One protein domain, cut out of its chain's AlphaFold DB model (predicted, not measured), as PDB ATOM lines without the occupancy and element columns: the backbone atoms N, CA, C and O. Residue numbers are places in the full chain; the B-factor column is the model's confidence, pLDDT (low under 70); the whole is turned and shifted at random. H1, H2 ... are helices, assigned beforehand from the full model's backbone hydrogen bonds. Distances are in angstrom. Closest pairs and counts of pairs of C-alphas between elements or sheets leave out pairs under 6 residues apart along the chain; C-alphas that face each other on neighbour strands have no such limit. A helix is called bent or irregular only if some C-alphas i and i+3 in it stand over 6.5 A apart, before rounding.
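Overview. This is residues 185 to 288 of the 288 residues of the protein "Hypothetical protein" of Symbiodinium microadriaticum (UniProt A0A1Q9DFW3). Three long helices, H2, H3 and H4, lie side by side as an up-and-down bundle, each running against the one before. Short H1 packs on H3, H5 packs on H3 and H4, and loops 210 to 225 and 240 to 251 lie at opposite ends. The printed part has 104 residues with five named helices, H1 to H5, and no named strand: all helix, compact, radius of gyration of the C-alphas 14.3 A, spans 48 by 25 by 20 A.

Along the chain. Find C-alpha 185 at (106.364, 114.772, 103.810), where H1, residues 185 to 189, begins. Next come H2, 195 to 209, 21.6 A; H3, 226 to 239, 20.1 A; H4, 252 to 273, 31.8 A; and H5, 279 to 286, ending at (95.170, 100.305, 99.942). H2 is only just irregular: C-alphas 206 and 209 are 6.6 A apart.

Arrangement. Look at the closest C-alphas: H1 touches H3 at Met 188 and Val 231, 7.2 A. H2 touches H4 at Leu 196 and Tyr 260, 6.0 A, the same way at a shallow tilt of 28 degrees. H3 and H4, a hairpin, touch at Leu 238 and Leu 259, 6.9 A. H5 touches H3 at Ala 226 and Pro 279, 6.1 A. In H1, H3 and H4 each O i to N i+4 pair is within hydrogen-bond range; H2 has 9 of 11, H5 3 of 4.

Size, cuts and confidence. The C-alphas of Asp 218 and Ser 249, the two farthest apart, are 48.9 A apart. The printed part has no cut; H2 to H3 and H3 to H4 are long links. Confidence is under 70 for 28 residues, among them 241 to 252.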
ATOM      1  N   ALA A 185     105.389 114.300 104.783       71.69
ATOM      2  CA  ALA A 185     106.364 114.772 103.810       71.69
ATOM      3  C   ALA A 185     107.749 114.120 103.985       71.69
ATOM      4  O   ALA A 185     108.358 113.710 102.995       71.69
ATOM      5  N   LEU A 186     108.242 113.954 105.213       72.75
ATOM      6  CA  LEU A 186     109.482 113.230 105.515       72.75
ATOM      7  C   LEU A 186     109.372 111.733 105.184       72.75
ATOM      8  O   LEU A 186     110.314 111.152 104.636       72.75
ATOM      9  N   GLU A 187     108.216 111.116 105.428       77.69
ATOM     10  CA  GLU A 187     107.986 109.721 105.047       77.69
ATOM     11  C   GLU A 187     107.944 109.539 103.527       77.69
ATOM     12  O   GLU A 187     108.642 108.676 102.991       77.69
ATOM     13  N   MET A 188     107.239 110.420 102.817       80.19
ATOM     14  CA  MET A 188     107.224 110.450 101.354       80.19
ATOM     15  C   MET A 188     108.623 110.666 100.762       80.19
ATOM     16  O   MET A 188     109.006 110.036  99.771       80.19
ATOM     17  N   ASN A 189     109.446 111.500 101.404       81.06
ATOM     18  CA  ASN A 189     110.834 111.710 100.996       81.06
ATOM     19  C   ASN A 189     111.667 110.421 101.080       81.06
ATOM     20  O   ASN A 189     112.560 110.230 100.251       81.06
ATOM     21  N   SER A 190     111.332 109.507 101.993       78.62
ATOM     22  CA  SER A 190     112.003 108.211 102.148       78.62
ATOM     23  C   SER A 190     111.568 107.133 101.141       78.62
ATOM     24  O   SER A 190     112.143 106.044 101.139       78.62
ATOM     25  N   TRP A 191     110.577 107.399 100.278       85.31
ATOM     26  CA  TRP A 191     110.135 106.419  99.283       85.31
ATOM     27  C   TRP A 191     111.206 106.124  98.220       85.31
ATOM     28  O   TRP A 191     111.984 107.027  97.873       85.31
ATOM     29  N   PRO A 192     111.236 104.897  97.655       83.31
ATOM     30  CA  PRO A 192     112.202 104.511  96.629       83.31
ATOM     31  C   PRO A 192     112.225 105.494  95.448       83.31
ATOM     32  O   PRO A 192     111.161 105.930  95.002       83.31
ATOM     33  N   PRO A 193     113.404 105.868  94.923       80.56
ATOM     34  CA  PRO A 193     113.495 106.816  93.820       80.56
ATOM     35  C   PRO A 193     112.860 106.230  92.555       80.56
ATOM     36  O   PRO A 193     113.257 105.165  92.099       80.56
ATOM     37  N   HIS A 194     111.889 106.939  91.982       84.06
ATOM     38  CA  HIS A 194     111.255 106.588  90.713       84.06
ATOM     39  C   HIS A 194     110.635 107.845  90.090       84.06
ATOM     40  O   HIS A 194     110.249 108.762  90.814       84.06
ATOM     41  N   ARG A 195     110.491 107.901  88.759       83.81
ATOM     42  CA  ARG A 195     109.917 109.081  88.077       83.81
ATOM     43  C   ARG A 195     108.506 109.439  88.573       83.81
ATOM     44  O   ARG A 195     108.203 110.612  88.739       83.81
ATOM     45  N   LEU A 196     107.695 108.425  88.893       85.56
ATOM     46  CA  LEU A 196     106.317 108.585  89.385       85.56
ATOM     47  C   LEU A 196     106.236 108.957  90.876       85.56
ATOM     48  O   LEU A 196     105.162 109.304  91.355       85.56
ATOM     49  N   LYS A 197     107.354 108.917  91.617       86.31
ATOM     50  CA  LYS A 197     107.390 109.347  93.023       86.31
ATOM     51  C   LYS A 197     106.935 110.793  93.159       86.31
ATOM     52  O   LYS A 197     106.105 111.097  94.006       86.31
ATOM     53  N   GLN A 198     107.474 111.670  92.311       84.12
ATOM     54  CA  GLN A 198     107.156 113.093  92.359       84.12
ATOM     55  C   GLN A 198     105.680 113.341  92.033       84.12
ATOM     56  O   GLN A 198     105.046 114.160  92.684       84.12
ATOM     57  N   GLU A 199     105.130 112.601  91.068       86.56
ATOM     58  CA  GLU A 199     103.715 112.684  90.693       86.56
ATOM     59  C   GLU A 199     102.806 112.278  91.863       86.56
ATOM     60  O   GLU A 199     101.876 113.007  92.200       86.56
ATOM     61  N   LEU A 200     103.127 111.177  92.551       85.62
ATOM     62  CA  LEU A 200     102.382 110.720  93.727       85.62
ATOM     63  C   LEU A 200     102.482 111.698  94.905       85.62
ATOM     64  O   LEU A 200     101.481 111.981  95.557       85.62
ATOM     65  N   MET A 201     103.669 112.253  95.158       85.00
ATOM     66  CA  MET A 201     103.869 113.250  96.216       85.00
ATOM     67  C   MET A 201     103.066 114.529  95.965       85.00
ATOM     68  O   MET A 201     102.402 115.021  96.876       85.00
ATOM     69  N   VAL A 202     103.105 115.047  94.733       85.19
ATOM     70  CA  VAL A 202     102.326 116.227  94.334       85.19
ATOM     71  C   VAL A 202     100.836 115.943  94.478       85.19
ATOM     72  O   VAL A 202     100.114 116.764  95.038       85.19
ATOM     73  N   PHE A 203     100.376 114.756  94.069       85.75
ATOM     74  CA  PHE A 203      98.974 114.381  94.223       85.75
ATOM     75  C   PHE A 203      98.529 114.436  95.691       85.75
ATOM     76  O   PHE A 203      97.520 115.069  95.999       85.75
ATOM     77  N   VAL A 204      99.291 113.820  96.599       84.75
ATOM     78  CA  VAL A 204      98.994 113.805  98.042       84.75
ATOM     79  C   VAL A 204      98.964 115.227  98.618       84.75
ATOM     80  O   VAL A 204      98.021 115.584  99.325       84.75
ATOM     81  N   GLN A 205      99.953 116.057  98.279       81.94
ATOM     82  CA  GLN A 205     100.056 117.433  98.778       81.94
ATOM     83  C   GLN A 205      98.927 118.331  98.272       81.94
ATOM     84  O   GLN A 205      98.310 119.053  99.049       81.94
ATOM     85  N   GLU A 206      98.636 118.290  96.974       82.12
ATOM     86  CA  GLU A 206      97.686 119.221  96.365       82.12
ATOM     87  C   GLU A 206      96.227 118.786  96.550       82.12
ATOM     88  O   GLU A 206      95.339 119.637  96.588       82.12
ATOM     89  N   ASN A 207      95.961 117.480  96.691       79.62
ATOM     90  CA  ASN A 207      94.595 116.945  96.648       79.62
ATOM     91  C   ASN A 207      94.111 116.330  97.967       79.62
ATOM     92  O   ASN A 207      92.898 116.242  98.172       79.62
ATOM     93  N   LEU A 208      95.013 115.898  98.860       78.31
ATOM     94  CA  LEU A 208      94.626 115.261 100.124       78.31
ATOM     95  C   LEU A 208      94.866 116.166 101.333       78.31
ATOM     96  O   LEU A 208      93.957 116.309 102.141       78.31
ATOM     97  N   ASP A 209      96.021 116.824 101.445       79.38
ATOM     98  CA  ASP A 209      96.410 117.603 102.639       79.38
ATOM     99  C   ASP A 209      95.363 118.640 103.081       79.38
ATOM    100  O   ASP A 209      94.903 118.651 104.229       79.38
ATOM    101  N   MET A 210      94.907 119.454 102.129       74.94
ATOM    102  CA  MET A 210      93.957 120.543 102.370       74.94
ATOM    103  C   MET A 210      92.489 120.117 102.255       74.94
ATOM    104  O   MET A 210      91.590 120.950 102.397       74.94
ATOM    105  N   ARG A 211      92.212 118.833 102.000       76.19
ATOM    106  CA  ARG A 211      90.841 118.343 101.841       76.19
ATOM    107  C   ARG A 211      90.119 118.364 103.193       76.19
ATOM    108  O   ARG A 211      90.674 117.851 104.164       76.19
ATOM    109  N   PRO A 212      88.891 118.905 103.291       76.06
ATOM    110  CA  PRO A 212      88.087 118.809 104.508       76.06
ATOM    111  C   PRO A 212      87.719 117.355 104.830       76.06
ATOM    112  O   PRO A 212      87.473 116.549 103.930       76.06
ATOM    113  N   LEU A 213      87.651 117.009 106.114       70.81
ATOM    114  CA  LEU A 213      87.096 115.729 106.547       70.81
ATOM    115  C   LEU A 213      85.567 115.755 106.465       70.81
ATOM    116  O   LEU A 213      84.927 116.656 107.005       70.81
ATOM    117  N   ALA A 214      84.977 114.716 105.868       69.25
ATOM    118  CA  ALA A 214      83.522 114.570 105.779       69.25
ATOM    119  C   ALA A 214      82.847 114.498 107.165       69.25
ATOM    120  O   ALA A 214      81.736 114.988 107.350       69.25
ATOM    121  N   THR A 215      83.533 113.920 108.158       65.31
ATOM    122  CA  THR A 215      83.029 113.741 109.531       65.31
ATOM    123  C   THR A 215      83.171 114.985 110.410       65.31
ATOM    124  O   THR A 215      82.413 115.150 111.361       65.31
ATOM    125  N   THR A 216      84.146 115.850 110.118       66.00
ATOM    126  CA  THR A 216      84.496 117.050 110.904       66.00
ATOM    127  C   THR A 216      84.965 118.155 109.952       66.00
ATOM    128  O   THR A 216      86.163 118.240 109.671       66.00
ATOM    129  N   PRO A 217      84.043 118.983 109.421       64.94
ATOM    130  CA  PRO A 217      84.341 119.964 108.370       64.94
ATOM    131  C   PRO A 217      85.320 121.076 108.778       64.94
ATOM    132  O   PRO A 217      85.850 121.776 107.920       64.94
ATOM    133  N   ASP A 218      85.547 121.255 110.079       69.88
ATOM    134  CA  ASP A 218      86.509 122.183 110.680       69.88
ATOM    135  C   ASP A 218      87.965 121.691 110.601       69.88
ATOM    136  O   ASP A 218      88.889 122.449 110.900       69.88
ATOM    137  N   LYS A 219      88.182 120.438 110.184       68.12
ATOM    138  CA  LYS A 219      89.503 119.817 110.059       68.12
ATOM    139  C   LYS A 219      89.770 119.356 108.635       68.12
ATOM    140  O   LYS A 219      88.887 118.844 107.949       68.12
ATOM    141  N   THR A 220      91.025 119.476 108.217       75.12
ATOM    142  CA  THR A 220      91.531 118.857 106.988       75.12
ATOM    143  C   THR A 220      92.165 117.499 107.267       75.12
ATOM    144  O   THR A 220      92.527 117.194 108.410       75.12
ATOM    145  N   TRP A 221      92.355 116.691 106.226       78.56
ATOM    146  CA  TRP A 221      93.027 115.396 106.342       78.56
ATOM    147  C   TRP A 221      94.445 115.547 106.905       78.56
ATOM    148  O   TRP A 221      94.806 114.792 107.811       78.56
ATOM    149  N   GLY A 222      95.195 116.565 106.468       70.06
ATOM    150  CA  GLY A 222      96.524 116.890 106.994       70.06
ATOM    151  C   GLY A 222      96.531 117.240 108.480       70.06
ATOM    152  O   GLY A 222      97.352 116.737 109.242       70.06
ATOM    153  N   SER A 223      95.555 118.035 108.929       65.38
ATOM    154  CA  SER A 223      95.444 118.468 110.335       65.38
ATOM    155  C   SER A 223      94.930 117.391 111.303       65.38
ATOM    156  O   SER A 223      94.945 117.585 112.519       65.38
ATOM    157  N   SER A 224      94.438 116.265 110.778       65.00
ATOM    158  CA  SER A 224      93.722 115.239 111.548       65.00
ATOM    159  C   SER A 224      94.521 113.968 111.844       65.00
ATOM    160  O   SER A 224      94.037 113.110 112.579       65.00
ATOM    161  N   GLY A 225      95.710 113.813 111.252       69.12
ATOM    162  CA  GLY A 225      96.494 112.572 111.298       69.12
ATOM    163  C   GLY A 225      95.996 111.475 110.347       69.12
ATOM    164  O   GLY A 225      96.691 110.486 110.134       69.12
ATOM    165  N   ALA A 226      94.833 111.652 109.708       76.06
ATOM    166  CA  ALA A 226      94.313 110.709 108.719       76.06
ATOM    167  C   ALA A 226      95.250 110.563 107.509       76.06
ATOM    168  O   ALA A 226      95.512 109.450 107.059       76.06
ATOM    169  N   LEU A 227      95.807 111.679 107.021       79.62
ATOM    170  CA  LEU A 227      96.754 111.658 105.906       79.62
ATOM    171  C   LEU A 227      98.040 110.897 106.246       79.62
ATOM    172  O   LEU A 227      98.549 110.151 105.415       79.62
ATOM    173  N   ALA A 228      98.549 111.053 107.465       75.88
ATOM    174  CA  ALA A 228      99.757 110.365 107.891       75.88
ATOM    175  C   ALA A 228      99.565 108.845 107.943       75.88
ATOM    176  O   ALA A 228     100.442 108.115 107.501       75.88
ATOM    177  N   LYS A 229      98.395 108.365 108.384       77.88
ATOM    178  CA  LYS A 229      98.054 106.932 108.337       77.88
ATOM    179  C   LYS A 229      98.050 106.381 106.912       77.88
ATOM    180  O   LYS A 229      98.625 105.328 106.659       77.88
ATOM    181  N   ILE A 230      97.452 107.119 105.978       81.25
ATOM    182  CA  ILE A 230      97.417 106.743 104.557       81.25
ATOM    183  C   ILE A 230      98.835 106.681 103.980       81.25
ATOM    184  O   ILE A 230      99.214 105.693 103.352       81.25
ATOM    185  N   VAL A 231      99.641 107.717 104.223       83.50
ATOM    186  CA  VAL A 231     101.035 107.779 103.759       83.50
ATOM    187  C   VAL A 231     101.879 106.668 104.381       83.50
ATOM    188  O   VAL A 231     102.732 106.105 103.692       83.50
ATOM    189  N   HIS A 232     101.623 106.309 105.635       82.75
ATOM    190  CA  HIS A 232     102.305 105.213 106.304       82.75
ATOM    191  C   HIS A 232     102.041 103.867 105.614       82.75
ATOM    192  O   HIS A 232     102.984 103.173 105.239       82.75
ATOM    193  N   GLU A 233     100.782 103.528 105.327       81.69
ATOM    194  CA  GLU A 233     100.469 102.278 104.618       81.69
ATOM    195  C   GLU A 233     101.037 102.250 103.197       81.69
ATOM    196  O   GLU A 233     101.623 101.254 102.765       81.69
ATOM    197  N   MET A 234     100.953 103.370 102.473       83.31
ATOM    198  CA  MET A 234     101.601 103.494 101.164       83.31
ATOM    199  C   MET A 234     103.115 103.258 101.269       83.31
ATOM    200  O   MET A 234     103.710 102.595 100.416       83.31
ATOM    201  N   SER A 235     103.743 103.762 102.332       83.56
ATOM    202  CA  SER A 235     105.168 103.569 102.604       83.56
ATOM    203  C   SER A 235     105.506 102.111 102.867       83.56
ATOM    204  O   SER A 235     106.491 101.620 102.317       83.56
ATOM    205  N   GLU A 236     104.692 101.406 103.648       81.62
ATOM    206  CA  GLU A 236     104.853  99.973 103.892       81.62
ATOM    207  C   GLU A 236     104.757  99.172 102.587       81.62
ATOM    208  O   GLU A 236     105.567  98.276 102.337       81.62
ATOM    209  N   VAL A 237     103.828  99.525 101.694       79.88
ATOM    210  CA  VAL A 237     103.702  98.883 100.376       79.88
ATOM    211  C   VAL A 237     104.927  99.149  99.496       79.88
ATOM    212  O   VAL A 237     105.440  98.213  98.876       79.88
ATOM    213  N   LEU A 238     105.410 100.395  99.456       79.75
ATOM    214  CA  LEU A 238     106.530 100.822  98.610       79.75
ATOM    215  C   LEU A 238     107.896 100.335  99.116       79.75
ATOM    216  O   LEU A 238     108.789 100.070  98.313       79.75
ATOM    217  N   LYS A 239     108.081 100.221 100.437       74.38
ATOM    218  CA  LYS A 239     109.353  99.825 101.067       74.38
ATOM    219  C   LYS A 239     109.507  98.310 101.221       74.38
ATOM    220  O   LYS A 239     110.618  97.841 101.480       74.38
ATOM    221  N   ARG A 240     108.434  97.525 101.055       74.31
ATOM    222  CA  ARG A 240     108.498  96.057 101.136       74.31
ATOM    223  C   ARG A 240     109.515  95.489 100.130       74.31
ATOM    224  O   ARG A 240     109.478  95.848  98.952       74.31
ATOM    225  N   PRO A 241     110.397  94.558 100.548       58.44
ATOM    226  CA  PRO A 241     111.409  93.994  99.664       58.44
ATOM    227  C   PRO A 241     110.784  93.327  98.434       58.44
ATOM    228  O   PRO A 241     110.046  92.344  98.558       58.44
ATOM    229  N   LEU A 242     111.156  93.795  97.239       59.28
ATOM    230  CA  LEU A 242     110.703  93.267  95.939       59.28
ATOM    231  C   LEU A 242     110.974  91.759  95.762       59.28
ATOM    232  O   LEU A 242     110.318  91.096  94.960       59.28
ATOM    233  N   ALA A 243     111.921  91.211  96.531       49.34
ATOM    234  CA  ALA A 243     112.279  89.794  96.561       49.34
ATOM    235  C   ALA A 243     111.183  88.881  97.146       49.34
ATOM    236  O   ALA A 243     111.179  87.684  96.873       49.34
ATOM    237  N   THR A 244     110.231  89.423  97.913       47.44
ATOM    238  CA  THR A 244     109.109  88.645  98.480       47.44
ATOM    239  C   THR A 244     107.968  88.409  97.486       47.44
ATOM    240  O   THR A 244     107.023  87.686  97.794       47.44
ATOM    241  N   ARG A 245     108.039  88.990  96.281       53.28
ATOM    242  CA  ARG A 245     106.914  89.042  95.340       53.28
ATOM    243  C   ARG A 245     107.275  88.423  93.994       53.28
ATOM    244  O   ARG A 245     107.583  89.126  93.031       53.28
ATOM    245  N   GLY A 246     107.212  87.088  93.989       49.97
ATOM    246  CA  GLY A 246     107.035  86.210  92.827       49.97
ATOM    247  C   GLY A 246     108.149  86.206  91.760       49.97
ATOM    248  O   GLY A 246     108.762  87.236  91.463       49.97
ATOM    249  N   PRO A 247     108.406  85.056  91.115       44.38
ATOM    250  CA  PRO A 247     109.331  84.983  89.992       44.38
ATOM    251  C   PRO A 247     108.675  85.614  88.754       44.38
ATOM    252  O   PRO A 247     107.870  84.989  88.072       44.38
ATOM    253  N   GLY A 248     109.013  86.871  88.473       55.44
ATOM    254  CA  GLY A 248     108.599  87.597  87.272       55.44
ATOM    255  C   GLY A 248     109.764  88.439  86.768       55.44
ATOM    256  O   GLY A 248     110.413  89.111  87.566       55.44
ATOM    257  N   SER A 249     110.043  88.367  85.464       51.72
ATOM    258  CA  SER A 249     111.228  88.906  84.773       51.72
ATOM    259  C   SER A 249     111.298  90.437  84.668       51.72
ATOM    260  O   SER A 249     112.078  90.950  83.870       51.72
ATOM    261  N   ALA A 250     110.462  91.162  85.408       61.31
ATOM    262  CA  ALA A 250     110.498  92.615  85.467       61.31
ATOM    263  C   ALA A 250     111.700  93.058  86.308       61.31
ATOM    264  O   ALA A 250     111.990  92.455  87.351       61.31
ATOM    265  N   SER A 251     112.411  94.090  85.850       67.19
ATOM    266  CA  SER A 251     113.501  94.658  86.638       67.19
ATOM    267  C   SER A 251     112.954  95.203  87.965       67.19
ATOM    268  O   SER A 251     111.761  95.473  88.108       67.19
ATOM    269  N   ALA A 252     113.817  95.342  88.973       66.88
ATOM    270  CA  ALA A 252     113.409  95.898  90.263       66.88
ATOM    271  C   ALA A 252     112.788  97.303  90.116       66.88
ATOM    272  O   ALA A 252     111.850  97.633  90.834       66.88
ATOM    273  N   ASP A 253     113.275  98.082  89.148       70.44
ATOM    274  CA  ASP A 253     112.774  99.417  88.819       70.44
ATOM    275  C   ASP A 253     111.372  99.366  88.188       70.44
ATOM    276  O   ASP A 253     110.480 100.096  88.614       70.44
ATOM    277  N   ASP A 254     111.122  98.424  87.269       73.81
ATOM    278  CA  ASP A 254     109.798  98.235  86.655       73.81
ATOM    279  C   ASP A 254     108.731  97.880  87.701       73.81
ATOM    280  O   ASP A 254     107.640  98.445  87.695       73.81
ATOM    281  N   LYS A 255     109.064  96.994  88.653       74.12
ATOM    282  CA  LYS A 255     108.143  96.599  89.733       74.12
ATOM    283  C   LYS A 255     107.823  97.757  90.683       74.12
ATOM    284  O   LYS A 255     106.696  97.873  91.153       74.12
ATOM    285  N   VAL A 256     108.799  98.617  90.982       78.56
ATOM    286  CA  VAL A 256     108.570  99.838  91.771       78.56
ATOM    287  C   VAL A 256     107.694 100.812  90.986       78.56
ATOM    288  O   VAL A 256     106.771 101.400  91.547       78.56
ATOM    289  N   GLY A 257     107.937 100.951  89.683       81.31
ATOM    290  CA  GLY A 257     107.135 101.796  88.809       81.31
ATOM    291  C   GLY A 257     105.677 101.359  88.688       81.31
ATOM    292  O   GLY A 257     104.797 102.218  88.698       81.31
ATOM    293  N   GLU A 258     105.412 100.053  88.631       83.88
ATOM    294  CA  GLU A 258     104.057  99.491  88.685       83.88
ATOM    295  C   GLU A 258     103.351  99.851  90.000       83.88
ATOM    296  O   GLU A 258     102.241 100.370  89.957       83.88
ATOM    297  N   LEU A 259     104.025  99.723  91.149       83.69
ATOM    298  CA  LEU A 259     103.446 100.083  92.453       83.69
ATOM    299  C   LEU A 259     103.079 101.567  92.548       83.69
ATOM    300  O   LEU A 259     101.989 101.907  93.002       83.69
ATOM    301  N   TYR A 260     103.963 102.462  92.100       86.56
ATOM    302  CA  TYR A 260     103.642 103.891  92.062       86.56
ATOM    303  C   TYR A 260     102.434 104.182  91.170       86.56
ATOM    304  O   TYR A 260     101.597 105.013  91.516       86.56
ATOM    305  N   LYS A 261     102.348 103.503  90.024       85.81
ATOM    306  CA  LYS A 261     101.245 103.666  89.080       85.81
ATOM    307  C   LYS A 261      99.927 103.144  89.655       85.81
ATOM    308  O   LYS A 261      98.906 103.802  89.485       85.81
ATOM    309  N   ASP A 262      99.945 102.008  90.340       86.06
ATOM    310  CA  ASP A 262      98.758 101.426  90.968       86.06
ATOM    311  C   ASP A 262      98.232 102.322  92.093       86.06
ATOM    312  O   ASP A 262      97.040 102.627  92.124       86.06
ATOM    313  N   LEU A 263      99.123 102.843  92.945       86.31
ATOM    314  CA  LEU A 263      98.763 103.808  93.988       86.31
ATOM    315  C   LEU A 263      98.163 105.092  93.400       86.31
ATOM    316  O   LEU A 263      97.123 105.551  93.867       86.31
ATOM    317  N   LEU A 264      98.776 105.651  92.352       86.62
ATOM    318  CA  LEU A 264      98.230 106.810  91.639       86.62
ATOM    319  C   LEU A 264      96.841 106.518  91.062       86.62
ATOM    320  O   LEU A 264      95.939 107.332  91.229       86.62
ATOM    321  N   ASN A 265      96.643 105.357  90.433       86.62
ATOM    322  CA  ASN A 265      95.348 104.985  89.864       86.62
ATOM    323  C   ASN A 265      94.265 104.863  90.941       86.62
ATOM    324  O   ASN A 265      93.167 105.365  90.725       86.62
ATOM    325  N   ILE A 266      94.558 104.237  92.088       84.31
ATOM    326  CA  ILE A 266      93.613 104.117  93.213       84.31
ATOM    327  C   ILE A 266      93.213 105.510  93.714       84.31
ATOM    328  O   ILE A 266      92.022 105.820  93.824       84.31
ATOM    329  N   LEU A 267      94.201 106.377  93.954       83.06
ATOM    330  CA  LEU A 267      93.970 107.743  94.420       83.06
ATOM    331  C   LEU A 267      93.181 108.578  93.398       83.06
ATOM    332  O   LEU A 267      92.214 109.250  93.766       83.06
ATOM    333  N   GLU A 268      93.545 108.519  92.117       82.94
ATOM    334  CA  GLU A 268      92.857 109.238  91.044       82.94
ATOM    335  C   GLU A 268      91.429 108.741  90.821       82.94
ATOM    336  O   GLU A 268      90.523 109.561  90.652       82.94
ATOM    337  N   ASP A 269      91.202 107.425  90.799       81.38
ATOM    338  CA  ASP A 269      89.867 106.859  90.610       81.38
ATOM    339  C   ASP A 269      88.955 107.253  91.767       81.38
ATOM    340  O   ASP A 269      87.809 107.641  91.534       81.38
ATOM    341  N   ARG A 270      89.457 107.245  93.006       72.38
ATOM    342  CA  ARG A 270      88.685 107.691  94.172       72.38
ATOM    343  C   ARG A 270      88.403 109.186  94.153       72.38
ATOM    344  O   ARG A 270      87.292 109.594  94.495       72.38
ATOM    345  N   PHE A 271      89.353 109.994  93.695       70.56
ATOM    346  CA  PHE A 271      89.165 111.435  93.567       70.56
ATOM    347  C   PHE A 271      88.186 111.806  92.444       70.56
ATOM    348  O   PHE A 271      87.361 112.701  92.617       70.56
ATOM    349  N   LYS A 272      88.217 111.087  91.313       69.56
ATOM    350  CA  LYS A 272      87.261 111.254  90.203       69.56
ATOM    351  C   LYS A 272      85.867 110.759  90.562       69.56
ATOM    352  O   LYS A 272      84.884 111.325  90.090       69.56
ATOM    353  N   ARG A 273      85.775 109.680  91.344       63.56
ATOM    354  CA  ARG A 273      84.497 109.053  91.663       63.56
ATOM    355  C   ARG A 273      83.718 109.898  92.682       63.56
ATOM    356  O   ARG A 273      82.555 110.166  92.391       63.56
ATOM    357  N   TRP A 274      84.260 110.288  93.841       58.59
ATOM    358  CA  TRP A 274      83.420 110.792  94.948       58.59
ATOM    359  C   TRP A 274      84.045 111.984  95.733       58.59
ATOM    360  O   TRP A 274      85.166 111.881  96.246       58.59
ATOM    361  N   PRO A 275      83.320 113.113  95.913       61.66
ATOM    362  CA  PRO A 275      83.741 114.222  96.781       61.66
ATOM    363  C   PRO A 275      83.670 113.893  98.288       61.66
ATOM    364  O   PRO A 275      84.313 114.587  99.077       61.66
ATOM    365  N   ASP A 276      83.015 112.792  98.673       62.81
ATOM    366  CA  ASP A 276      82.723 112.439 100.075       62.81
ATOM    367  C   ASP A 276      83.547 111.265 100.640       62.81
ATOM    368  O   ASP A 276      83.297 110.841 101.765       62.81
ATOM    369  N   THR A 277      84.520 110.733  99.887       70.25
ATOM    370  CA  THR A 277      85.374 109.614 100.335       70.25
ATOM    371  C   THR A 277      85.965 109.899 101.713       70.25
ATOM    372  O   THR A 277      86.531 110.972 101.928       70.25
ATOM    373  N   THR A 278      85.856 108.943 102.631       75.75
ATOM    374  CA  THR A 278      86.447 109.038 103.972       75.75
ATOM    375  C   THR A 278      87.850 108.417 104.009       75.75
ATOM    376  O   THR A 278      88.175 107.580 103.164       75.75
ATOM    377  N   PRO A 279      88.708 108.793 104.975       75.25
ATOM    378  CA  PRO A 279      90.016 108.157 105.138       75.25
ATOM    379  C   PRO A 279      89.948 106.635 105.313       75.25
ATOM    380  O   PRO A 279      90.787 105.931 104.763       75.25
ATOM    381  N   ASP A 280      88.936 106.129 106.021       76.75
ATOM    382  CA  ASP A 280      88.777 104.692 106.283       76.75
ATOM    383  C   ASP A 280      88.479 103.911 104.992       76.75
ATOM    384  O   ASP A 280      89.098 102.885 104.727       76.75
ATOM    385  N   GLU A 281      87.617 104.446 104.120       77.56
ATOM    386  CA  GLU A 281      87.319 103.836 102.816       77.56
ATOM    387  C   GLU A 281      88.538 103.788 101.888       77.56
ATOM    388  O   GLU A 281      88.645 102.885 101.058       77.56
ATOM    389  N   LEU A 282      89.440 104.769 101.994       75.75
ATOM    390  CA  LEU A 282      90.673 104.785 101.211       75.75
ATOM    391  C   LEU A 282      91.691 103.769 101.746       75.75
ATOM    392  O   LEU A 282      92.377 103.106 100.971       75.75
ATOM    393  N   MET A 283      91.768 103.631 103.067       77.00
ATOM    394  CA  MET A 283      92.624 102.652 103.732       77.00
ATOM    395  C   MET A 283      92.217 101.216 103.398       77.00
ATOM    396  O   MET A 283      93.082 100.397 103.089       77.00
ATOM    397  N   ASP A 284      90.915 100.923 103.384       79.75
ATOM    398  CA  ASP A 284      90.393  99.597 103.039       79.75
ATOM    399  C   ASP A 284      90.785  99.146 101.622       79.75
ATOM    400  O   ASP A 284      90.935  97.948 101.386       79.75
ATOM    401  N   GLU A 285      90.963 100.073 100.676       73.31
ATOM    402  CA  GLU A 285      91.419  99.756  99.316       73.31
ATOM    403  C   GLU A 285      92.933  99.608  99.204       73.31
ATOM    404  O   GLU A 285      93.401  98.751  98.463       73.31
ATOM    405  N   LEU A 286      93.707 100.414  99.935       73.25
ATOM    406  CA  LEU A 286      95.170 100.305  99.942       73.25
ATOM    407  C   LEU A 286      95.657  98.976 100.546       73.25
ATOM    408  O   LEU A 286      96.774  98.543 100.260       73.25
ATOM    409  N   LEU A 287      94.827  98.344 101.381       69.69
ATOM    410  CA  LEU A 287      95.118  97.083 102.066       69.69
ATOM    411  C   LEU A 287      94.634  95.823 101.320       69.69
ATOM    412  O   LEU A 287      94.965  94.717 101.761       69.69
ATOM    413  N   GLN A 288      93.866  95.967 100.233       68.88
ATOM    414  CA  GLN A 288      93.383  94.861  99.383       68.88
ATOM    415  C   GLN A 288      94.410  94.453  98.322       68.88
ATOM    416  O   GLN A 288      94.520  93.227  98.077       68.88
TER     417      GLN A 288